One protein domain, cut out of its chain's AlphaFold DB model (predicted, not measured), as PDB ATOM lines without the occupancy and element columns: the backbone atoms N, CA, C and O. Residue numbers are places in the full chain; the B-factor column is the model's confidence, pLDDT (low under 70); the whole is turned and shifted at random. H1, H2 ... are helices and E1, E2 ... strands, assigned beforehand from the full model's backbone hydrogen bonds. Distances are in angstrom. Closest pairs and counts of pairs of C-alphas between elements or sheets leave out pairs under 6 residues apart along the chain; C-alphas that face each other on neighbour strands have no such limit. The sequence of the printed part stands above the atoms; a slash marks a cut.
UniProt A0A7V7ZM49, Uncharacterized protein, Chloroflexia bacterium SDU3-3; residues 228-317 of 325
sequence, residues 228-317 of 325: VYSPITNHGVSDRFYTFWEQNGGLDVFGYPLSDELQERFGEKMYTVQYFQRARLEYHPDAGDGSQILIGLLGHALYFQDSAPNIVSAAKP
ATOM      1  N   VAL A 228     132.441 115.028 175.399       89.62
ATOM      2  CA  VAL A 228     132.468 116.252 176.210       89.62
ATOM      3  C   VAL A 228     131.056 116.630 176.624       89.62
ATOM      4  O   VAL A 228     130.167 116.723 175.783       89.62
ATOM      5  N   TYR A 229     130.866 116.893 177.916       89.62
ATOM      6  CA  TYR A 229     129.678 117.529 178.475       89.62
ATOM      7  C   TYR A 229     129.980 118.976 178.874       89.62
ATOM      8  O   TYR A 229     130.997 119.262 179.511       89.62
ATOM      9  N   SER A 230     129.069 119.883 178.538       90.62
ATOM     10  CA  SER A 230     129.087 121.280 178.954       90.62
ATOM     11  C   SER A 230     128.054 121.498 180.065       90.62
ATOM     12  O   SER A 230     126.853 121.450 179.792       90.62
ATOM     13  N   PRO A 231     128.474 121.793 181.308       85.44
ATOM     14  CA  PRO A 231     127.540 122.113 182.389       85.44
ATOM     15  C   PRO A 231     126.885 123.492 182.222       85.44
ATOM     16  O   PRO A 231     125.885 123.772 182.871       85.44
ATOM     17  N   ILE A 232     127.442 124.355 181.364       86.31
ATOM     18  CA  ILE A 232     126.898 125.690 181.083       86.31
ATOM     19  C   ILE A 232     125.660 125.570 180.194       86.31
ATOM     20  O   ILE A 232     124.640 126.204 180.449       86.31
ATOM     21  N   THR A 233     125.742 124.736 179.157       91.88
ATOM     22  CA  THR A 233     124.654 124.555 178.188       91.88
ATOM     23  C   THR A 233     123.798 123.327 178.481       91.88
ATOM     24  O   THR A 233     122.736 123.191 177.896       91.88
ATOM     25  N   ASN A 234     124.206 122.461 179.415       93.75
ATOM     26  CA  ASN A 234     123.576 121.168 179.704       93.75
ATOM     27  C   ASN A 234     123.462 120.264 178.470       93.75
ATOM     28  O   ASN A 234     122.469 119.557 178.312       93.75
ATOM     29  N   HIS A 235     124.480 120.281 177.613       94.56
ATOM     30  CA  HIS A 235     124.560 119.471 176.399       94.56
ATOM     31  C   HIS A 235     125.937 118.852 176.258       94.56
ATOM     32  O   HIS A 235     126.915 119.337 176.833       94.56
ATOM     33  N   GLY A 236     126.028 117.794 175.462       92.88
ATOM     34  CA  GLY A 236     127.312 117.179 175.177       92.88
ATOM     35  C   GLY A 236     127.459 116.715 173.744       92.88
ATOM     36  O   GLY A 236     126.493 116.641 172.994       92.88
ATOM     37  N   VAL A 237     128.685 116.392 173.365       94.19
ATOM     38  CA  VAL A 237     129.063 115.971 172.016       94.19
ATOM     39  C   VAL A 237     129.887 114.684 172.107       94.19
ATOM     40  O   VAL A 237     130.818 114.615 172.908       94.19
ATOM     41  N   SER A 238     129.531 113.675 171.305       92.00
ATOM     42  CA  SER A 238     130.183 112.356 171.240       92.00
ATOM     43  C   SER A 238     130.513 111.947 169.798       92.00
ATOM     44  O   SER A 238     130.190 112.644 168.828       92.00
ATOM     45  N   ASP A 239     131.159 110.787 169.655       89.94
ATOM     46  CA  ASP A 239     131.279 110.033 168.405       89.94
ATOM     47  C   ASP A 239     131.834 110.862 167.224       89.94
ATOM     48  O   ASP A 239     132.902 111.482 167.295       89.94
ATOM     49  N   ARG A 240     131.118 110.851 166.090       91.19
ATOM     50  CA  ARG A 240     131.529 111.476 164.826       91.19
ATOM     51  C   ARG A 240     131.579 112.997 164.918       91.19
ATOM     52  O   ARG A 240     132.463 113.607 164.318       91.19
ATOM     53  N   PHE A 241     130.653 113.602 165.665       94.06
ATOM     54  CA  PHE A 241     130.644 115.046 165.852       94.06
ATOM     55  C   PHE A 241     131.754 115.479 166.801       94.06
ATOM     56  O   PHE A 241     132.419 116.459 166.490       94.06
ATOM     57  N   TYR A 242     132.032 114.721 167.869       93.38
ATOM     58  CA  TYR A 242     133.162 115.005 168.761       93.38
ATOM     59  C   TYR A 242     134.490 114.951 168.010       93.38
ATOM     60  O   TYR A 242     135.254 115.911 168.041       93.38
ATOM     61  N   THR A 243     134.716 113.873 167.255       91.94
ATOM     62  CA  THR A 243     135.947 113.698 166.471       91.94
ATOM     63  C   THR A 243     136.163 114.866 165.505       91.94
ATOM     64  O   THR A 243     137.262 115.411 165.415       91.94
ATOM     65  N   PHE A 244     135.113 115.281 164.787       93.62
ATOM     66  CA  PHE A 244     135.208 116.416 163.872       93.62
ATOM     67  C   PHE A 244     135.426 117.738 164.618       93.62
ATOM     68  O   PHE A 244     136.275 118.532 164.213       93.62
ATOM     69  N   TRP A 245     134.679 117.971 165.696       94.25
ATOM     70  CA  TRP A 245     134.769 119.170 166.524       94.25
ATOM     71  C   TRP A 245     136.189 119.350 167.072       94.25
ATOM     72  O   TRP A 245     136.801 120.389 166.832       94.25
ATOM     73  N   GLU A 246     136.756 118.318 167.700       92.69
ATOM     74  CA  GLU A 246     138.100 118.340 168.287       92.69
ATOM     75  C   GLU A 246     139.183 118.606 167.226       92.69
ATOM     76  O   GLU A 246     140.043 119.467 167.410       92.69
ATOM     77  N   GLN A 247     139.106 117.936 166.071       91.75
ATOM     78  CA  GLN A 247     140.104 118.063 165.000       91.75
ATOM     79  C   GLN A 247     140.075 119.408 164.261       91.75
ATOM     80  O   GLN A 247     141.060 119.760 163.613       91.75
ATOM     81  N   ASN A 248     138.965 120.149 164.316       92.31
ATOM     82  CA  ASN A 248     138.781 121.392 163.554       92.31
ATOM     83  C   ASN A 248     138.725 122.640 164.460       92.31
ATOM     84  O   ASN A 248     138.160 123.657 164.068       92.31
ATOM     85  N   GLY A 249     139.338 122.575 165.649       91.19
ATOM     86  CA  GLY A 249     139.548 123.728 166.537       91.19
ATOM     87  C   GLY A 249     138.664 123.762 167.785       91.19
ATOM     88  O   GLY A 249     138.797 124.671 168.601       91.19
ATOM     89  N   GLY A 250     137.787 122.773 167.957       92.50
ATOM     90  CA  GLY A 250     137.026 122.545 169.179       92.50
ATOM     91  C   GLY A 250     136.307 123.791 169.688       92.50
ATOM     92  O   GLY A 250     135.548 124.439 168.963       92.50
ATOM     93  N   LEU A 251     136.557 124.122 170.955       90.38
ATOM     94  CA  LEU A 251     135.881 125.210 171.655       90.38
ATOM     95  C   LEU A 251     136.138 126.581 171.011       90.38
ATOM     96  O   LEU A 251     135.210 127.381 170.909       90.38
ATOM     97  N   ASP A 252     137.357 126.835 170.537       87.88
ATOM     98  CA  ASP A 252     137.737 128.146 170.000       87.88
ATOM     99  C   ASP A 252     137.018 128.447 168.673       87.88
ATOM    100  O   ASP A 252     136.663 129.593 168.400       87.88
ATOM    101  N   VAL A 253     136.735 127.413 167.869       94.44
ATOM    102  CA  VAL A 253     136.075 127.559 166.560       94.44
ATOM    103  C   VAL A 253     134.563 127.364 166.645       94.44
ATOM    104  O   VAL A 253     133.807 128.159 166.090       94.44
ATOM    105  N   PHE A 254     134.100 126.316 167.326       96.38
ATOM    106  CA  PHE A 254     132.686 125.925 167.332       96.38
ATOM    107  C   PHE A 254     131.947 126.342 168.607       96.38
ATOM    108  O   PHE A 254     130.723 126.481 168.587       96.38
ATOM    109  N   GLY A 255     132.666 126.566 169.707       95.50
ATOM    110  CA  GLY A 255     132.076 126.800 171.023       95.50
ATOM    111  C   GLY A 255     131.451 125.543 171.636       95.50
ATOM    112  O   GLY A 255     131.675 124.418 171.174       95.50
ATOM    113  N   TYR A 256     130.688 125.735 172.713       95.88
ATOM    114  CA  TYR A 256     130.005 124.648 173.418       95.88
ATOM    115  C   TYR A 256     128.823 124.090 172.606       95.88
ATOM    116  O   TYR A 256     128.203 124.835 171.837       95.88
ATOM    117  N   PRO A 257     128.467 122.802 172.788       97.12
ATOM    118  CA  PRO A 257     127.244 122.248 172.216       97.12
ATOM    119  C   PRO A 257     126.016 122.978 172.778       97.12
ATOM    120  O   PRO A 257     125.936 123.236 173.979       97.12
ATOM    121  N   LEU A 258     125.068 123.312 171.905       96.69
ATOM    122  CA  LEU A 258     123.776 123.931 172.236       96.69
ATOM    123  C   LEU A 258     122.615 122.944 172.179       96.69
ATOM    124  O   LEU A 258     121.551 123.234 172.707       96.69
ATOM    125  N   SER A 259     122.801 121.820 171.497       96.44
ATOM    126  CA  SER A 259     121.820 120.751 171.388       96.44
ATOM    127  C   SER A 259     122.524 119.407 171.490       96.44
ATOM    128  O   SER A 259     123.738 119.324 171.297       96.44
ATOM    129  N   ASP A 260     121.754 118.344 171.686       94.75
ATOM    130  CA  ASP A 260     122.207 117.001 171.320       94.75
ATOM    131  C   ASP A 260     121.896 116.731 169.832       94.75
ATOM    132  O   ASP A 260     121.385 117.609 169.121       94.75
ATOM    133  N   GLU A 261     122.208 115.532 169.335       94.88
ATOM    134  CA  GLU A 261     121.974 115.172 167.932       94.88
ATOM    135  C   GLU A 261     120.477 115.130 167.590       94.88
ATOM    136  O   GLU A 261     119.692 114.442 168.238       94.88
ATOM    137  N   LEU A 262     120.056 115.795 166.517       95.12
ATOM    138  CA  LEU A 262     118.656 115.838 166.074       95.12
ATOM    139  C   LEU A 262     118.538 115.689 164.555       95.12
ATOM    140  O   LEU A 262     119.538 115.725 163.846       95.12
ATOM    141  N   GLN A 263     117.324 115.482 164.039       95.62
ATOM    142  CA  GLN A 263     117.079 115.461 162.593       95.62
ATOM    143  C   GLN A 263     116.567 116.817 162.114       95.62
ATOM    144  O   GLN A 263     115.569 117.330 162.628       95.62
ATOM    145  N   GLU A 264     117.206 117.352 161.079       94.62
ATOM    146  CA  GLU A 264     116.791 118.576 160.398       94.62
ATOM    147  C   GLU A 264     116.600 118.325 158.899       94.62
ATOM    148  O   GLU A 264     117.311 117.524 158.283       94.62
ATOM    149  N   ARG A 265     115.597 118.986 158.313       93.44
ATOM    150  CA  ARG A 265     115.238 118.842 156.900       93.44
ATOM    151  C   ARG A 265     115.756 120.003 156.054       93.44
ATOM    152  O   ARG A 265     115.457 121.162 156.322       93.44
ATOM    153  N   PHE A 266     116.403 119.660 154.943       89.88
ATOM    154  CA  PHE A 266     116.950 120.581 153.948       89.88
ATOM    155  C   PHE A 266     116.372 120.244 152.576       89.88
ATOM    156  O   PHE A 266     116.819 119.316 151.896       89.88
ATOM    157  N   GLY A 267     115.317 120.962 152.188       88.00
ATOM    158  CA  GLY A 267     114.509 120.591 151.027       88.00
ATOM    159  C   GLY A 267     113.901 119.197 151.211       88.00
ATOM    160  O   GLY A 267     113.145 118.963 152.153       88.00
ATOM    161  N   GLU A 268     114.247 118.266 150.324       88.69
ATOM    162  CA  GLU A 268     113.773 116.874 150.368       88.69
ATOM    163  C   GLU A 268     114.675 115.944 151.195       88.69
ATOM    164  O   GLU A 268     114.309 114.798 151.457       88.69
ATOM    165  N   LYS A 269     115.853 116.417 151.620       90.56
ATOM    166  CA  LYS A 269     116.825 115.615 152.369       90.56
ATOM    167  C   LYS A 269     116.693 115.841 153.870       90.56
ATOM    168  O   LYS A 269     116.268 116.903 154.319       90.56
ATOM    169  N   MET A 270     117.078 114.834 154.646       92.31
ATOM    170  CA  MET A 270     117.181 114.921 156.100       92.31
ATOM    171  C   MET A 270     118.593 114.549 156.519       92.31
ATOM    172  O   MET A 270     119.151 113.580 156.002       92.31
ATOM    173  N   TYR A 271     119.137 115.310 157.459       94.38
ATOM    174  CA  TYR A 271     120.457 115.069 158.018       94.38
ATOM    175  C   TYR A 271     120.372 115.014 159.537       94.38
ATOM    176  O   TYR A 271     119.583 115.733 160.158       94.38
ATOM    177  N   THR A 272     121.218 114.174 160.134       95.19
ATOM    178  CA  THR A 272     121.521 114.305 161.558       95.19
ATOM    179  C   THR A 272     122.367 115.554 161.727       95.19
ATOM    180  O   THR A 272     123.374 115.706 161.034       95.19
ATOM    181  N   VAL A 273     121.978 116.434 162.635       96.88
ATOM    182  CA  VAL A 273     122.695 117.673 162.921       96.88
ATOM    183  C   VAL A 273     122.897 117.840 164.417       96.88
ATOM    184  O   VAL A 273     122.142 117.290 165.221       96.88
ATOM    185  N   GLN A 274     123.891 118.637 164.781       97.81
ATOM    186  CA  GLN A 274     124.069 119.128 166.139       97.81
ATOM    187  C   GLN A 274     124.447 120.608 166.096       97.81
ATOM    188  O   GLN A 274     125.291 121.024 165.296       97.81
ATOM    189  N   TYR A 275     123.798 121.405 166.940       98.12
ATOM    190  CA  TYR A 275     124.074 122.828 167.069       98.12
ATOM    191  C   TYR A 275     125.132 123.079 168.141       98.12
ATOM    192  O   TYR A 275     125.102 122.495 169.223       98.12
ATOM    193  N   PHE A 276     126.044 123.994 167.838       98.50
ATOM    194  CA  PHE A 276     127.067 124.531 168.728       98.50
ATOM    195  C   PHE A 276     126.931 126.049 168.756       98.50
ATOM    196  O   PHE A 276     126.272 126.627 167.897       98.50
ATOM    197  N   GLN A 277     127.568 126.720 169.709       97.81
ATOM    198  CA  GLN A 277     127.459 128.175 169.838       97.81
ATOM    199  C   GLN A 277     127.805 128.931 168.545       97.81
ATOM    200  O   GLN A 277     127.116 129.886 168.188       97.81
ATOM    201  N   ARG A 278     128.829 128.479 167.813       98.25
ATOM    202  CA  ARG A 278     129.384 129.162 166.631       98.25
ATOM    203  C   ARG A 278     129.167 128.408 165.315       98.25
ATOM    204  O   ARG A 278     129.704 128.818 164.289       98.25
ATOM    205  N   ALA A 279     128.413 127.304 165.317       98.31
ATOM    206  CA  ALA A 279     128.190 126.497 164.114       98.31
ATOM    207  C   ALA A 279     127.022 125.508 164.241       98.31
ATOM    208  O   ALA A 279     126.537 125.209 165.328       98.31
ATOM    209  N   ARG A 280     126.648 124.906 163.109       98.31
ATOM    210  CA  ARG A 280     125.918 123.635 163.049       98.31
ATOM    211  C   ARG A 280     126.799 122.602 162.360       98.31
ATOM    212  O   ARG A 280     127.321 122.888 161.284       98.31
ATOM    213  N   LEU A 281     126.949 121.419 162.948       97.88
ATOM    214  CA  LEU A 281     127.566 120.272 162.280       97.88
ATOM    215  C   LEU A 281     126.479 119.365 161.712       97.88
ATOM    216  O   LEU A 281     125.438 119.166 162.333       97.88
ATOM    217  N   GLU A 282     126.723 118.827 160.524       96.44
ATOM    218  CA  GLU A 282     125.755 118.058 159.748       96.44
ATOM    219  C   GLU A 282     126.394 116.753 159.277       96.44
ATOM    220  O   GLU A 282     127.483 116.756 158.704       96.44
ATOM    221  N   TYR A 283     125.714 115.630 159.492       95.31
ATOM    222  CA  TYR A 283     126.140 114.330 158.993       95.31
ATOM    223  C   TYR A 283     125.527 114.044 157.620       95.31
ATOM    224  O   TYR A 283     124.318 113.845 157.487       95.31
ATOM    225  N   HIS A 284     126.394 113.970 156.614       92.75
ATOM    226  CA  HIS A 284     126.098 113.696 155.212       92.75
ATOM    227  C   HIS A 284     126.660 112.313 154.831       92.75
ATOM    228  O   HIS A 284     127.828 112.211 154.454       92.75
ATOM    229  N   PRO A 285     125.862 111.227 154.905       85.38
ATOM    230  CA  PRO A 285     126.354 109.869 154.639       85.38
ATOM    231  C   PRO A 285     126.848 109.676 153.198       85.38
ATOM    232  O   PRO A 285     127.726 108.847 152.963       85.38
ATOM    233  N   ASP A 286     126.318 110.471 152.265       83.94
ATOM    234  CA  ASP A 286     126.622 110.417 150.832       83.94
ATOM    235  C   ASP A 286     127.732 111.402 150.406       83.94
ATOM    236  O   ASP A 286     127.949 111.604 149.209       83.94
ATOM    237  N   ALA A 287     128.417 112.060 151.351       77.00
ATOM    238  CA  ALA A 287     129.530 112.953 151.032       77.00
ATOM    239  C   ALA A 287     130.713 112.143 150.465       77.00
ATOM    240  O   ALA A 287     131.405 111.413 151.174       77.00
ATOM    241  N   GLY A 288     130.916 112.239 149.148       59.44
ATOM    242  CA  GLY A 288     131.919 111.466 148.406       59.44
ATOM    243  C   GLY A 288     133.367 111.953 148.546       59.44
ATOM    244  O   GLY A 288     134.255 111.368 147.933       59.44
ATOM    245  N   ASP A 289     133.616 113.013 149.318       60.12
ATOM    246  CA  ASP A 289     134.940 113.617 149.541       60.12
ATOM    247  C   ASP A 289     135.692 113.028 150.754       60.12
ATOM    248  O   ASP A 289     136.825 113.417 151.041       60.12
ATOM    249  N   GLY A 290     135.082 112.059 151.445       58.56
ATOM    250  CA  GLY A 290     135.678 111.326 152.561       58.56
ATOM    251  C   GLY A 290     135.408 111.926 153.942       58.56
ATOM    252  O   GLY A 290     135.696 111.254 154.935       58.56
ATOM    253  N   SER A 291     134.812 113.123 154.046       70.00
ATOM    254  CA  SER A 291     134.330 113.652 155.327       70.00
ATOM    255  C   SER A 291     132.809 113.657 155.354       70.00
ATOM    256  O   SER A 291     132.147 114.504 154.768       70.00
ATOM    257  N   GLN A 292     132.234 112.711 156.091       88.88
ATOM    258  CA  GLN A 292     130.782 112.639 156.259       88.88
ATOM    259  C   GLN A 292     130.230 113.738 157.178       88.88
ATOM    260  O   GLN A 292     129.025 113.782 157.394       88.88
ATOM    261  N   ILE A 293     131.078 114.593 157.761       94.12
ATOM    262  CA  ILE A 293     130.663 115.701 158.622       94.12
ATOM    263  C   ILE A 293     130.980 117.010 157.916       94.12
ATOM    264  O   ILE A 293     132.137 117.292 157.606       94.12
ATOM    265  N   LEU A 294     129.945 117.810 157.682       94.00
ATOM    266  CA  LEU A 294     130.049 119.139 157.097       94.00
ATOM    267  C   LEU A 294     129.628 120.193 158.118       94.00
ATOM    268  O   LEU A 294     128.825 119.937 159.014       94.00
ATOM    269  N   ILE A 295     130.155 121.401 157.952       96.31
ATOM    270  CA  ILE A 295     129.710 122.573 158.704       96.31
ATOM    271  C   ILE A 295     128.607 123.255 157.895       96.31
ATOM    272  O   ILE A 295     128.797 123.577 156.714       96.31
ATOM    273  N   GLY A 296     127.468 123.460 158.550       95.44
ATOM    274  CA  GLY A 296     126.278 124.070 157.982       95.44
ATOM    275  C   GLY A 296     126.477 125.529 157.589       95.44
ATOM    276  O   GLY A 296     127.290 126.257 158.159       95.44
ATOM    277  N   LEU A 297     125.696 125.970 156.605       96.31
ATOM    278  CA  LEU A 297     125.782 127.302 155.999       96.31
ATOM    279  C   LEU A 297     125.082 128.385 156.843       96.31
ATOM    280  O   LEU A 297     124.243 129.131 156.339       96.31
ATOM    281  N   LEU A 298     125.380 128.456 158.146       97.44
ATOM    282  CA  LEU A 298     124.697 129.391 159.050       97.44
ATOM    283  C   LEU A 298     125.029 130.857 158.748       97.44
ATOM    284  O   LEU A 298     124.173 131.722 158.912       97.44
ATOM    285  N   GLY A 299     126.238 131.138 158.259       97.19
ATOM    286  CA  GLY A 299     126.611 132.483 157.825       97.19
ATOM    287  C   GLY A 299     125.762 132.960 156.644       97.19
ATOM    288  O   GLY A 299     125.212 134.058 156.691       97.19
ATOM    289  N   HIS A 300     125.558 132.105 155.636       95.62
ATOM    290  CA  HIS A 300     124.635 132.376 154.529       95.62
ATOM    291  C   HIS A 300     123.202 132.580 155.032       95.62
ATOM    292  O   HIS A 300     122.574 133.588 154.714       95.62
ATOM    293  N   ALA A 301     122.709 131.646 155.849       94.50
ATOM    294  CA  ALA A 301     121.342 131.662 156.356       94.50
ATOM    295  C   ALA A 301     121.002 132.956 157.113       94.50
ATOM    296  O   ALA A 301     119.961 133.571 156.874       94.50
ATOM    297  N   LEU A 302     121.898 133.397 158.001       94.88
ATOM    298  CA  LEU A 302     121.716 134.618 158.784       94.88
ATOM    299  C   LEU A 302     121.914 135.885 157.945       94.88
ATOM    300  O   LEU A 302     121.150 136.837 158.098       94.88
ATOM    301  N   TYR A 303     122.904 135.907 157.047       95.25
ATOM    302  CA  TYR A 303     123.182 137.082 156.219       95.25
ATOM    303  C   TYR A 303     122.046 137.384 155.235       95.25
ATOM    304  O   TYR A 303     121.657 138.542 155.075       95.25
ATOM    305  N   PHE A 304     121.490 136.349 154.599       93.19
ATOM    306  CA  PHE A 304     120.393 136.493 153.637       93.19
ATOM    307  C   PHE A 304     119.001 136.387 154.266       93.19
ATOM    308  O   PHE A 304     118.015 136.645 153.576       93.19
ATOM    309  N   GLN A 305     118.916 136.051 155.559       89.25
ATOM    310  CA  GLN A 305     117.658 135.883 156.300       89.25
ATOM    311  C   GLN A 305     116.686 134.918 155.603       89.25
ATOM    312  O   GLN A 305     115.470 135.109 155.616       89.25
ATOM    313  N   ASP A 306     117.224 133.895 154.945       80.69
ATOM    314  CA  ASP A 306     116.471 133.032 154.032       80.69
ATOM    315  C   ASP A 306     116.007 131.719 154.677       80.69
ATOM    316  O   ASP A 306     115.277 130.946 154.053       80.69
ATOM    317  N   SER A 307     116.415 131.467 155.923       79.00
ATOM    318  CA  SER A 307     116.260 130.167 156.566       79.00
ATOM    319  C   SER A 307     115.978 130.286 158.060       79.00
ATOM    320  O   SER A 307     116.503 131.154 158.752       79.00
ATOM    321  N   ALA A 308     115.185 129.345 158.564       85.75
ATOM    322  CA  ALA A 308     115.022 129.057 159.983       85.75
ATOM    323  C   ALA A 308     115.225 127.547 160.209       85.75
ATOM    324  O   ALA A 308     115.044 126.778 159.256       85.75
ATOM    325  N   PRO A 309     115.575 127.104 161.430       90.19
ATOM    326  CA  PRO A 309     115.724 125.684 161.736       90.19
ATOM    327  C   PRO A 309     114.475 124.872 161.359       90.19
ATOM    328  O   PRO A 309     113.372 125.175 161.817       90.19
ATOM    329  N   ASN A 310     114.639 123.811 160.562       92.44
ATOM    330  CA  ASN A 310     113.538 122.919 160.160       92.44
ATOM    331  C   ASN A 310     113.665 121.545 160.830       92.44
ATOM    332  O   ASN A 310     113.935 120.521 160.193       92.44
ATOM    333  N   ILE A 311     113.528 121.551 162.153       91.31
ATOM    334  CA  ILE A 311     113.727 120.380 163.005       91.31
ATOM    335  C   ILE A 311     112.523 119.443 162.888       91.31
ATOM    336  O   ILE A 311     111.384 119.831 163.148       91.31
ATOM    337  N   VAL A 312     112.778 118.190 162.509       89.12
ATOM    338  CA  VAL A 312     111.736 117.183 162.239       89.12
ATOM    339  C   VAL A 312     111.674 116.071 163.286       89.12
ATOM    340  O   VAL A 312     110.740 115.270 163.271       89.12
ATOM    341  N   SER A 313     112.633 116.014 164.211       83.12
ATOM    342  CA  SER A 313     112.594 115.114 165.366       83.12
ATOM    343  C   SER A 313     113.102 115.802 166.625       83.12
ATOM    344  O   SER A 313     113.915 116.718 166.554       83.12
ATOM    345  N   ALA A 314     112.687 115.298 167.788       74.50
ATOM    346  CA  ALA A 314     113.317 115.667 169.050       74.50
ATOM    347  C   ALA A 314     114.813 115.305 169.042       74.50
ATOM    348  O   ALA A 314     115.229 114.376 168.335       74.50
ATOM    349  N   ALA A 315     115.595 116.038 169.835       76.56
ATOM    350  CA  ALA A 315     116.994 115.724 170.074       76.56
ATOM    351  C   ALA A 315     117.128 114.350 170.744       76.56
ATOM    352  O   ALA A 315     116.353 113.990 171.636       76.56
ATOM    353  N   LYS A 316     118.085 113.563 170.264       79.81
ATOM    354  CA  LYS A 316     118.505 112.303 170.855       79.81
ATOM    355  C   LYS A 316     119.576 112.615 171.891       79.81
ATOM    356  O   LYS A 316     120.567 113.225 171.506       79.81
ATOM    357  N   PRO A 317     119.420 112.147 173.138       80.62
ATOM    358  CA  PRO A 317     120.458 112.251 174.149       80.62
ATOM    359  C   PRO A 317     121.813 111.805 173.610       80.62
ATOM    360  O   PRO A 317     121.911 110.716 173.035       80.62
TER     361      PRO A 317
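This is residues 228 to 317 of the 325 residues of an uncharacterized protein of Chloroflexia bacterium SDU3-3 (UniProt A0A7V7ZM49). A strongly twisted sheet of four antiparallel strands, with E4 and E5 at the core of the domain, has helix H1 slantwise over one face, while the short helix H2 only grazes it. A small separate hairpin, E1 and E2, leads into H1; H3 follows E6 and is not on the sheet, and residues 305 to 317 run back from H3 past E3 as a tail with no named element. The printed part has 90 residues, with three named helices and six named strands in the order E1 E2 H1 H2 E3 E4 E5 E6 H3; the larger sheet has the order E3 - E4 - E5 - E6, and the class is mixed, helices and strands. The whole is compact, with a radius of gyration of the C-alphas of 12.7 A, and rounded, spanning 34 by 29 by 25 A.

In the larger sheet, E3 is residues 262 to 266, 13.1 A long, E4 residues 269 to 276, 21.3 A, E5 residues 279 to 283, 13.4 A, and E6 residues 293 to 295. E1 is residues 228 to 230, beginning at C-alpha 228 (132.468, 116.252, 176.210), and E2 is residues 235 to 238. H1 is residues 239 to 247, 12.4 A long, and H2 is residues 250 to 254. H3, residues 298 to 304, ends at C-alpha 304 (120.393, 136.493, 153.637).

E3, E4, E5 and E6 form a meander, each strand the antiparallel neighbour of the one before, and each step is a hairpin. N 264 and O 271 are 3.0 A apart between E3 and E4, N 274 and O 281 are 2.9 A apart between E4 and E5, and N 282 and O 294 are 2.8 A apart between E5 and E6, each within hydrogen-bond range. E4 bends by 55 degrees at residue 272. H1 is on this sheet at a height over the sheet of 9.6 A, over E5 and only just over E6, with 3 of its 9 C-alphas falling on E6. It runs slantwise to the strands, at 45 degrees to E5 on the local plane; its closest C-alphas to E6 are those of Phe 244 and Ile 293, 7.0 A. H2 only grazes the sheet, with its residues 251 to 254. H1 and H2 are close but not clearly touching, Trp 245 and Phe 254 having their closest C-alphas, 7.1 A apart. The hairpin of E1 and E2 has N 230 and O 235 at 2.8 A, within hydrogen-bond range, and E2 and E4 are near each other, with 7 pairs of C-alphas within 10 A. H3 is apart from H1 and H2. In H1, H2 and H3 every O i to N i+4 pair is within hydrogen-bond range.

The two C-alphas farthest apart, those of Ile 232 and Gly 288, are 36.0 A apart. The printed part has no cut, and no link is long. The mean pLDDT of the printed part is 90.6, and residues 288 to 290, between E5 and E6, are under 70.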